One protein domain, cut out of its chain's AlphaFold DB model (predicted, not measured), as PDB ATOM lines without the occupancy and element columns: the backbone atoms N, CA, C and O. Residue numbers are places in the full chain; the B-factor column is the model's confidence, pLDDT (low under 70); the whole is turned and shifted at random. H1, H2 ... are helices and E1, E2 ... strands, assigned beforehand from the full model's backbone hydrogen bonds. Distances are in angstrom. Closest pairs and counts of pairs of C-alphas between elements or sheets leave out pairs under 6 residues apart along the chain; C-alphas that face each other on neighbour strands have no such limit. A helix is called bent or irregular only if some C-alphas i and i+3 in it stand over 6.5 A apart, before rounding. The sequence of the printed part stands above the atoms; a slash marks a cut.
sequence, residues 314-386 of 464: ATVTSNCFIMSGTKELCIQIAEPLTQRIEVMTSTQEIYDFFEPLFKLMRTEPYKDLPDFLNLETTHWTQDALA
ATOM      1  N   ALA A 314     -22.550  -6.994  -3.079       82.38
ATOM      2  CA  ALA A 314     -23.634  -7.570  -2.294       82.38
ATOM      3  C   ALA A 314     -23.736  -9.077  -2.575       82.38
ATOM      4  O   ALA A 314     -23.718  -9.511  -3.726       82.38
ATOM      5  N   THR A 315     -23.833  -9.883  -1.516       87.25
ATOM      6  CA  THR A 315     -24.062 -11.333  -1.605       87.25
ATOM      7  C   THR A 315     -24.946 -11.798  -0.451       87.25
ATOM      8  O   THR A 315     -24.835 -11.293   0.669       87.25
ATOM      9  N   VAL A 316     -25.800 -12.788  -0.707       87.12
ATOM     10  CA  VAL A 316     -26.568 -13.500   0.323       87.12
ATOM     11  C   VAL A 316     -25.996 -14.904   0.420       87.12
ATOM     12  O   VAL A 316     -25.923 -15.626  -0.572       87.12
ATOM     13  N   THR A 317     -25.549 -15.278   1.621       89.81
ATOM     14  CA  THR A 317     -25.038 -16.621   1.925       89.81
ATOM     15  C   THR A 317     -26.065 -17.367   2.772       89.81
ATOM     16  O   THR A 317     -26.155 -17.162   3.984       89.81
ATOM     17  N   SER A 318     -26.807 -18.279   2.149       89.19
ATOM     18  CA  SER A 318     -27.758 -19.157   2.830       89.19
ATOM     19  C   SER A 318     -27.032 -20.356   3.445       89.19
ATOM     20  O   SER A 318     -26.274 -21.068   2.781       89.19
ATOM     21  N   ASN A 319     -27.279 -20.607   4.733       89.19
ATOM     22  CA  ASN A 319     -26.699 -21.736   5.459       89.19
ATOM     23  C   ASN A 319     -27.590 -22.981   5.318       89.19
ATOM     24  O   ASN A 319     -28.522 -23.192   6.101       89.19
ATOM     25  N   CYS A 320     -27.281 -23.835   4.339       86.50
ATOM     26  CA  CYS A 320     -28.065 -25.034   4.045       86.50
ATOM     27  C   CYS A 320     -28.122 -26.025   5.221       86.50
ATOM     28  O   CYS A 320     -29.075 -26.800   5.313       86.50
ATOM     29  N   PHE A 321     -27.192 -25.965   6.182       87.81
ATOM     30  CA  PHE A 321     -27.248 -26.838   7.357       87.81
ATOM     31  C   PHE A 321     -28.473 -26.554   8.237       87.81
ATOM     32  O   PHE A 321     -29.027 -27.480   8.825       87.81
ATOM     33  N   ILE A 322     -28.937 -25.301   8.284       85.94
ATOM     34  CA  ILE A 322     -30.150 -24.918   9.020       85.94
ATOM     35  C   ILE A 322     -31.406 -25.375   8.258       85.94
ATOM     36  O   ILE A 322     -32.341 -25.895   8.864       85.94
ATOM     37  N   MET A 323     -31.410 -25.232   6.929       85.06
ATOM     38  CA  MET A 323     -32.589 -25.484   6.090       85.06
ATOM     39  C   MET A 323     -32.804 -26.979   5.777       85.06
ATOM     40  O   MET A 323     -33.917 -27.500   5.894       85.06
ATOM     41  N   SER A 324     -31.743 -27.698   5.393       81.94
ATOM     42  CA  SER A 324     -31.772 -29.084   4.880       81.94
ATOM     43  C   SER A 324     -30.814 -30.055   5.591       81.94
ATOM     44  O   SER A 324     -30.786 -31.250   5.273       81.94
ATOM     45  N   GLY A 325     -30.006 -29.568   6.539       84.62
ATOM     46  CA  GLY A 325     -28.994 -30.371   7.227       84.62
ATOM     47  C   GLY A 325     -27.791 -30.762   6.357       84.62
ATOM     48  O   GLY A 325     -27.002 -31.615   6.774       84.62
ATOM     49  N   THR A 326     -27.623 -30.194   5.156       83.00
ATOM     50  CA  THR A 326     -26.394 -30.370   4.363       83.00
ATOM     51  C   THR A 326     -25.307 -29.403   4.835       83.00
ATOM     52  O   THR A 326     -25.588 -28.275   5.223       83.00
ATOM     53  N   LYS A 327     -24.041 -29.838   4.854       88.25
ATOM     54  CA  LYS A 327     -22.907 -28.995   5.281       88.25
ATOM     55  C   LYS A 327     -22.413 -28.132   4.120       88.25
ATOM     56  O   LYS A 327     -21.281 -28.269   3.674       88.25
ATOM     57  N   GLU A 328     -23.310 -27.302   3.612       87.12
ATOM     58  CA  GLU A 328     -23.143 -26.522   2.389       87.12
ATOM     59  C   GLU A 328     -23.481 -25.054   2.678       87.12
ATOM     60  O   GLU A 328     -24.365 -24.754   3.486       87.12
ATOM     61  N   LEU A 329     -22.791 -24.148   1.990       89.69
ATOM     62  CA  LEU A 329     -23.229 -22.768   1.821       89.69
ATOM     63  C   LEU A 329     -23.753 -22.622   0.393       89.69
ATOM     64  O   LEU A 329     -23.183 -23.192  -0.540       89.69
ATOM     65  N   CYS A 330     -24.838 -21.874   0.238       88.69
ATOM     66  CA  CYS A 330     -25.352 -21.435  -1.051       88.69
ATOM     67  C   CYS A 330     -25.151 -19.921  -1.120       88.69
ATOM     68  O   CYS A 330     -25.609 -19.229  -0.211       88.69
ATOM     69  N   ILE A 331     -24.441 -19.411  -2.131       90.38
ATOM     70  CA  ILE A 331     -24.208 -17.965  -2.276       90.38
ATOM     71  C   ILE A 331     -24.881 -17.463  -3.545       90.38
ATOM     72  O   ILE A 331     -24.580 -17.937  -4.638       90.38
ATOM     73  N   GLN A 332     -25.775 -16.497  -3.381       89.56
ATOM     74  CA  GLN A 332     -26.407 -15.760  -4.469       89.56
ATOM     75  C   GLN A 332     -25.538 -14.552  -4.835       89.56
ATOM     76  O   GLN A 332     -25.070 -13.832  -3.945       89.56
ATOM     77  N   ILE A 333     -25.335 -14.334  -6.138       87.38
ATOM     78  CA  ILE A 333     -24.589 -13.196  -6.689       87.38
ATOM     79  C   ILE A 333     -25.397 -12.484  -7.781       87.38
ATOM     80  O   ILE A 333     -26.068 -13.123  -8.595       87.38
ATOM     81  N   ALA A 334     -25.313 -11.155  -7.798       80.06
ATOM     82  CA  ALA A 334     -25.913 -10.287  -8.809       80.06
ATOM     83  C   ALA A 334     -24.889  -9.878  -9.885       80.06
ATOM     84  O   ALA A 334     -23.757 -10.374  -9.918       80.06
ATOM     85  N   GLU A 335     -25.286  -8.998 -10.793       71.94
ATOM     86  CA  GLU A 335     -24.381  -8.314 -11.724       71.94
ATOM     87  C   GLU A 335     -23.661  -7.153 -10.999       71.94
ATOM     88  O   GLU A 335     -24.196  -6.633 -10.018       71.94
ATOM     89  N   PRO A 336     -22.432  -6.763 -11.389       71.25
ATOM     90  CA  PRO A 336     -21.579  -7.365 -12.420       71.25
ATOM     91  C   PRO A 336     -20.684  -8.514 -11.894       71.25
ATOM     92  O   PRO A 336     -19.800  -8.997 -12.601       71.25
ATOM     93  N   LEU A 337     -20.875  -8.984 -10.648       81.12
ATOM     94  CA  LEU A 337     -20.097 -10.114 -10.103       81.12
ATOM     95  C   LEU A 337     -20.369 -11.426 -10.853       81.12
ATOM     96  O   LEU A 337     -19.465 -12.245 -10.999       81.12
ATOM     97  N   THR A 338     -21.600 -11.624 -11.327       82.00
ATOM     98  CA  THR A 338     -22.030 -12.830 -12.048       82.00
ATOM     99  C   THR A 338     -21.054 -13.174 -13.174       82.00
ATOM    100  O   THR A 338     -20.396 -14.209 -13.109       82.00
ATOM    101  N   GLN A 339     -20.864 -12.270 -14.135       79.88
ATOM    102  CA  GLN A 339     -20.013 -12.456 -15.312       79.88
ATOM    103  C   GLN A 339     -18.573 -12.833 -14.932       79.88
ATOM    104  O   GLN A 339     -17.998 -13.747 -15.522       79.88
ATOM    105  N   ARG A 340     -18.013 -12.188 -13.897       81.75
ATOM    106  CA  ARG A 340     -16.669 -12.470 -13.364       81.75
ATOM    107  C   ARG A 340     -16.534 -13.898 -12.828       81.75
ATOM    108  O   ARG A 340     -15.477 -14.497 -12.991       81.75
ATOM    109  N   ILE A 341     -17.577 -14.443 -12.202       88.12
ATOM    110  CA  ILE A 341     -17.578 -15.822 -11.695       88.12
ATOM    111  C   ILE A 341     -17.860 -16.835 -12.813       88.12
ATOM    112  O   ILE A 341     -17.211 -17.877 -12.836       88.12
ATOM    113  N   GLU A 342     -18.737 -16.535 -13.781       82.12
ATOM    114  CA  GLU A 342     -19.020 -17.455 -14.899       82.12
ATOM    115  C   GLU A 342     -17.826 -17.628 -15.873       82.12
ATOM    116  O   GLU A 342     -17.807 -18.585 -16.648       82.12
ATOM    117  N   VAL A 343     -16.807 -16.751 -15.839       82.06
ATOM    118  CA  VAL A 343     -15.548 -16.922 -16.607       82.06
ATOM    119  C   VAL A 343     -14.407 -17.594 -15.829       82.06
ATOM    120  O   VAL A 343     -13.407 -17.980 -16.441       82.06
ATOM    121  N   MET A 344     -14.521 -17.764 -14.507       84.38
ATOM    122  CA  MET A 344     -13.509 -18.473 -13.716       84.38
ATOM    123  C   MET A 344     -13.615 -19.982 -13.958       84.38
ATOM    124  O   MET A 344     -14.661 -20.593 -13.760       84.38
ATOM    125  N   THR A 345     -12.511 -20.610 -14.369       83.94
ATOM    126  CA  THR A 345     -12.496 -22.045 -14.733       83.94
ATOM    127  C   THR A 345     -11.909 -22.945 -13.647       83.94
ATOM    128  O   THR A 345     -12.048 -24.167 -13.711       83.94
ATOM    129  N   SER A 346     -11.261 -22.360 -12.635       90.19
ATOM    130  CA  SER A 346     -10.665 -23.082 -11.516       90.19
ATOM    131  C   SER A 346     -11.536 -22.966 -10.266       90.19
ATOM    132  O   SER A 346     -11.793 -21.878  -9.758       90.19
ATOM    133  N   THR A 347     -11.937 -24.106  -9.703       89.56
ATOM    134  CA  THR A 347     -12.662 -24.146  -8.424       89.56
ATOM    135  C   THR A 347     -11.841 -23.577  -7.265       89.56
ATOM    136  O   THR A 347     -12.418 -23.015  -6.338       89.56
ATOM    137  N   GLN A 348     -10.507 -23.668  -7.335       90.00
ATOM    138  CA  GLN A 348      -9.605 -23.040  -6.369       90.00
ATOM    139  C   GLN A 348      -9.571 -21.516  -6.534       90.00
ATOM    140  O   GLN A 348      -9.604 -20.811  -5.539       90.00
ATOM    141  N   GLU A 349      -9.567 -21.002  -7.767       91.38
ATOM    142  CA  GLU A 349      -9.583 -19.555  -8.047       91.38
ATOM    143  C   GLU A 349     -10.866 -18.899  -7.518       91.38
ATOM    144  O   GLU A 349     -10.808 -17.866  -6.852       91.38
ATOM    145  N   ILE A 350     -12.017 -19.547  -7.738       90.56
ATOM    146  CA  ILE A 350     -13.298 -19.099  -7.179       90.56
ATOM    147  C   ILE A 350     -13.253 -19.178  -5.646       90.56
ATOM    148  O   ILE A 350     -13.630 -18.218  -4.976       90.56
ATOM    149  N   TYR A 351     -12.759 -20.278  -5.064       92.38
ATOM    150  CA  TYR A 351     -12.639 -20.387  -3.607       92.38
ATOM    151  C   TYR A 351     -11.741 -19.292  -3.012       92.38
ATOM    152  O   TYR A 351     -12.154 -18.638  -2.058       92.38
ATOM    153  N   ASP A 352     -10.565 -19.044  -3.593       90.06
ATOM    154  CA  ASP A 352      -9.608 -18.026  -3.146       90.06
ATOM    155  C   ASP A 352     -10.210 -16.611  -3.238       90.06
ATOM    156  O   ASP A 352      -9.997 -15.785  -2.348       90.06
ATOM    157  N   PHE A 353     -11.026 -16.337  -4.264       90.50
ATOM    158  CA  PHE A 353     -11.761 -15.075  -4.396       90.50
ATOM    159  C   PHE A 353     -12.853 -14.905  -3.323       90.50
ATOM    160  O   PHE A 353     -13.024 -13.803  -2.800       90.50
ATOM    161  N   PHE A 354     -13.567 -15.974  -2.953       93.31
ATOM    162  CA  PHE A 354     -14.582 -15.958  -1.886       93.31
ATOM    163  C   PHE A 354     -14.005 -16.133  -0.464       93.31
ATOM    164  O   PHE A 354     -14.689 -15.845   0.522       93.31
ATOM    165  N   GLU A 355     -12.741 -16.538  -0.320       90.69
ATOM    166  CA  GLU A 355     -12.084 -16.792   0.967       90.69
ATOM    167  C   GLU A 355     -12.167 -15.621   1.976       90.69
ATOM    168  O   GLU A 355     -12.415 -15.879   3.162       90.69
ATOM    169  N   PRO A 356     -12.064 -14.332   1.574       89.81
ATOM    170  CA  PRO A 356     -12.275 -13.201   2.480       89.81
ATOM    171  C   PRO A 356     -13.683 -13.157   3.093       89.81
ATOM    172  O   PRO A 356     -13.824 -12.797   4.263       89.81
ATOM    173  N   LEU A 357     -14.719 -13.565   2.347       90.38
ATOM    174  CA  LEU A 357     -16.102 -13.635   2.835       90.38
ATOM    175  C   LEU A 357     -16.265 -14.780   3.848       90.38
ATOM    176  O   LEU A 357     -16.848 -14.591   4.918       90.38
ATOM    177  N   PHE A 358     -15.663 -15.944   3.592       91.88
ATOM    178  CA  PHE A 358     -15.624 -17.044   4.565       91.88
ATOM    179  C   PHE A 358     -14.855 -16.653   5.844       91.88
ATOM    180  O   PHE A 358     -15.318 -16.910   6.961       91.88
ATOM    181  N   LYS A 359     -13.716 -15.955   5.705       88.62
ATOM    182  CA  LYS A 359     -12.922 -15.411   6.826       88.62
ATOM    183  C   LYS A 359     -13.652 -14.336   7.636       88.62
ATOM    184  O   LYS A 359     -13.303 -14.165   8.807       88.62
ATOM    185  N   LEU A 360     -14.637 -13.661   7.042       87.38
ATOM    186  CA  LEU A 360     -15.511 -12.666   7.673       87.38
ATOM    187  C   LEU A 360     -16.697 -13.304   8.424       87.38
ATOM    188  O   LEU A 360     -17.074 -12.822   9.492       87.38
ATOM    189  N   MET A 361     -17.266 -14.395   7.896       88.00
ATOM    190  CA  MET A 361     -18.422 -15.083   8.496       88.00
ATOM    191  C   MET A 361     -18.065 -16.072   9.620       88.00
ATOM    192  O   MET A 361     -18.929 -16.403  10.437       88.00
ATOM    193  N   ARG A 362     -16.819 -16.568   9.682       87.25
ATOM    194  CA  ARG A 362     -16.400 -17.570  10.683       87.25
ATOM    195  C   ARG A 362     -16.568 -17.073  12.127       87.25
ATOM    196  O   ARG A 362     -16.141 -15.979  12.490       87.25
ATOM    197  N   THR A 363     -17.132 -17.922  12.982       83.56
ATOM    198  CA  THR A 363     -17.376 -17.623  14.406       83.56
ATOM    199  C   THR A 363     -16.139 -17.778  15.294       83.56
ATOM    200  O   THR A 363     -16.095 -17.212  16.383       83.56
ATOM    201  N   GLU A 364     -15.126 -18.520  14.838       83.62
ATOM    202  CA  GLU A 364     -13.880 -18.785  15.564       83.62
ATOM    203  C   GLU A 364     -12.679 -18.223  14.773       83.62
ATOM    204  O   GLU A 364     -12.040 -18.955  14.018       83.62
ATOM    205  N   PRO A 365     -12.343 -16.924  14.902       80.00
ATOM    206  CA  PRO A 365     -11.349 -16.257  14.046       80.00
ATOM    207  C   PRO A 365      -9.891 -16.700  14.275       80.00
ATOM    208  O   PRO A 365      -8.993 -16.281  13.544       80.00
ATOM    209  N   TYR A 366      -9.658 -17.546  15.279       82.81
ATOM    210  CA  TYR A 366      -8.387 -18.207  15.595       82.81
ATOM    211  C   TYR A 366      -8.277 -19.628  15.007       82.81
ATOM    212  O   TYR A 366      -7.260 -20.284  15.212       82.81
ATOM    213  N   LYS A 367      -9.312 -20.119  14.310       86.19
ATOM    214  CA  LYS A 367      -9.259 -21.347  13.510       86.19
ATOM    215  C   LYS A 367      -9.159 -21.003  12.030       86.19
ATOM    216  O   LYS A 367      -9.780 -20.039  11.565       86.19
ATOM    217  N   ASP A 368      -8.413 -21.819  11.304       87.44
ATOM    218  CA  ASP A 368      -8.410 -21.817   9.846       87.44
ATOM    219  C   ASP A 368      -9.783 -22.241   9.302       87.44
ATOM    220  O   ASP A 368     -10.614 -22.815  10.016       87.44
ATOM    221  N   LEU A 369     -10.043 -21.922   8.033       89.94
ATOM    222  CA  LEU A 369     -11.227 -22.430   7.346       89.94
ATOM    223  C   LEU A 369     -11.070 -23.939   7.089       89.94
ATOM    224  O   LEU A 369      -9.953 -24.396   6.856       89.94
ATOM    225  N   PRO A 370     -12.161 -24.726   7.123       87.38
ATOM    226  CA  PRO A 370     -12.119 -26.110   6.670       87.38
ATOM    227  C   PRO A 370     -11.929 -26.167   5.149       87.38
ATOM    228  O   PRO A 370     -12.493 -25.343   4.429       87.38
ATOM    229  N   ASP A 371     -11.205 -27.178   4.665       84.81
ATOM    230  CA  ASP A 371     -11.047 -27.428   3.230       84.81
ATOM    231  C   ASP A 371     -12.412 -27.605   2.541       84.81
ATOM    232  O   ASP A 371     -13.281 -28.346   3.021       84.81
ATOM    233  N   PHE A 372     -12.603 -26.960   1.387       86.12
ATOM    234  CA  PHE A 372     -13.777 -27.197   0.550       86.12
ATOM    235  C   PHE A 372     -13.625 -28.523  -0.215       86.12
ATOM    236  O   PHE A 372     -12.550 -28.861  -0.703       86.12
ATOM    237  N   LEU A 373     -14.708 -29.300  -0.318       82.25
ATOM    238  CA  LEU A 373     -14.673 -30.638  -0.937       82.25
ATOM    239  C   LEU A 373     -15.109 -30.656  -2.410       82.25
ATOM    240  O   LEU A 373     -14.883 -31.647  -3.101       82.25
ATOM    241  N   ASN A 374     -15.782 -29.602  -2.871       82.25
ATOM    242  CA  ASN A 374     -16.243 -29.404  -4.246       82.25
ATOM    243  C   ASN A 374     -16.588 -27.917  -4.436       82.25
ATOM    244  O   ASN A 374     -16.778 -27.213  -3.449       82.25
ATOM    245  N   LEU A 375     -16.744 -27.448  -5.672       86.12
ATOM    246  CA  LEU A 375     -17.386 -26.171  -5.977       86.12
ATOM    247  C   LEU A 375     -18.116 -26.280  -7.323       86.12
ATOM    248  O   LEU A 375     -17.617 -26.914  -8.250       86.12
ATOM    249  N   GLU A 376     -19.323 -25.730  -7.384       85.88
ATOM    250  CA  GLU A 376     -20.245 -25.710  -8.519       85.88
ATOM    251  C   GLU A 376     -20.777 -24.281  -8.694       85.88
ATOM    252  O   GLU A 376     -21.206 -23.648  -7.725       85.88
ATOM    253  N   THR A 377     -20.812 -23.797  -9.928       88.38
ATOM    254  CA  THR A 377     -21.407 -22.518 -10.331       88.38
ATOM    255  C   THR A 377     -22.564 -22.767 -11.293       88.38
ATOM    256  O   THR A 377     -22.527 -23.698 -12.099       88.38
ATOM    257  N   THR A 378     -23.605 -21.935 -11.240       88.06
ATOM    258  CA  THR A 378     -24.563 -21.819 -12.349       88.06
ATOM    259  C   THR A 378     -24.029 -20.835 -13.381       88.06
ATOM    260  O   THR A 378     -23.497 -19.799 -12.992       88.06
ATOM    261  N   HIS A 379     -24.212 -21.120 -14.671       88.44
ATOM    262  CA  HIS A 379     -23.818 -20.220 -15.762       88.44
ATOM    263  C   HIS A 379     -25.041 -19.740 -16.556       88.44
ATOM    264  O   HIS A 379     -25.191 -20.034 -17.743       88.44
ATOM    265  N   TRP A 380     -25.981 -19.077 -15.872       84.81
ATOM    266  CA  TRP A 380     -27.243 -18.654 -16.487       84.81
ATOM    267  C   TRP A 380     -27.041 -17.520 -17.503       84.81
ATOM    268  O   TRP A 380     -27.803 -17.457 -18.467       84.81
ATOM    269  N   THR A 381     -25.996 -16.686 -17.367       79.94
ATOM    270  CA  THR A 381     -25.705 -15.640 -18.371       79.94
ATOM    271  C   THR A 381     -25.062 -16.184 -19.647       79.94
ATOM    272  O   THR A 381     -25.132 -15.546 -20.692       79.94
ATOM    273  N   GLN A 382     -24.515 -17.401 -19.610       83.62
ATOM    274  CA  GLN A 382     -23.991 -18.108 -20.789       83.62
ATOM    275  C   GLN A 382     -25.015 -19.059 -21.441       83.62
ATOM    276  O   GLN A 382     -24.816 -19.506 -22.573       83.62
ATOM    277  N   ASP A 383     -26.120 -19.380 -20.762       82.69
ATOM    278  CA  ASP A 383     -27.140 -20.302 -21.266       82.69
ATOM    279  C   ASP A 383     -28.120 -19.589 -22.217       82.69
ATOM    280  O   ASP A 383     -29.100 -18.955 -21.815       82.69
ATOM    281  N   ALA A 384     -27.886 -19.751 -23.520       76.69
ATOM    282  CA  ALA A 384     -28.732 -19.207 -24.581       76.69
ATOM    283  C   ALA A 384     -30.200 -19.693 -24.518       76.69
ATOM    284  O   ALA A 384     -31.100 -18.992 -24.972       76.69
ATOM    285  N   LEU A 385     -30.474 -20.865 -23.927       76.81
ATOM    286  CA  LEU A 385     -31.827 -21.402 -23.704       76.81
ATOM    287  C   LEU A 385     -32.399 -21.013 -22.326       76.81
ATOM    288  O   LEU A 385     -33.504 -21.422 -21.963       76.81
ATOM    289  N   ALA A 386     -31.650 -20.256 -21.525       73.50
ATOM    290  CA  ALA A 386     -32.163 -19.426 -20.438       73.50
ATOM    291  C   ALA A 386     -32.329 -17.956 -20.871       73.50
ATOM    292  O   ALA A 386     -32.820 -17.148 -20.089       73.50
TER     293      ALA A 386
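What this domain is: This is residues 314 to 386 of the 464 residues of an uncharacterized protein of Monilinia fructigena (UniProt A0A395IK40). A small antiparallel ribbon of two strands, E1 and E2, with the short helix H1 in the turn that joins them at one end, lies across a gap from the longest helix, H3, and the short helix H2 comes between E2 and H3 along the chain. A 25-residue stretch with no named element, residues 362 to 386, then runs back along the long axis, from the end near Tyr 366 to the opposite end near Leu 385. The 73 printed residues hold three named helices and two named strands, in the order E1, H1, E2, H2, H3, with the sheet order E1 - E2; the class is mixed, helices and strands, with under half of the residues in named elements. The whole is only just compact, close to loose, with a radius of gyration of the C-alphas of 13.5 A, and elongated, with spans of 43 by 26 by 24 A.

Where its parts are: E1, residues 315 to 319, begins at C-alpha 315 (-24.062, -11.333, -1.605) and is 12.8 A long. H1 is residues 320 to 323, 5.0 A. E2, residues 329 to 333, is 12.9 A long and starts at C-alpha 329 (-23.229, -22.768, 1.821). H2 is residues 337 to 342, 8.8 A. H3, residues 347 to 361, is 20.0 A long and ends at C-alpha 361 (-18.422, -15.083, 8.496). H3 is irregular: C-alphas 353 and 356 are 7.1 A apart.

How they stand to each other: E1 and E2 are antiparallel neighbours, with 160 degrees between their directions. The C-alphas of Thr 317 and Ile 331 face each other at 4.5 A; N 318 and O 330 are within hydrogen-bond range at 2.8 A, and N 332 and O 316 at 2.9 A. The closest C-alphas of H1 and E2 are those of Cys 320 and Leu 329, 5.8 A apart. H2 and H3 are close but not clearly touching: their closest C-alphas, those of Ile 341 and Ile 350, are 7.0 A apart. Their lines stand at a shallow tilt of 34 degrees, only just short of steep, and they run opposite ways. H3 is apart from E1, E2 and H1. H2 is apart from E1 and H1. In H2 every O i to N i+4 pair is within hydrogen-bond range, in H3 9 of 11 are, and H1 is too short for such a pair.

The domain as a whole: The two C-alphas farthest apart, those of Tyr 366 and Leu 385, are 45.9 A apart. The printed part has no cut, and the four links between named elements are tight. The mean pLDDT of the printed part is 85.7, and no printed residue is under 70.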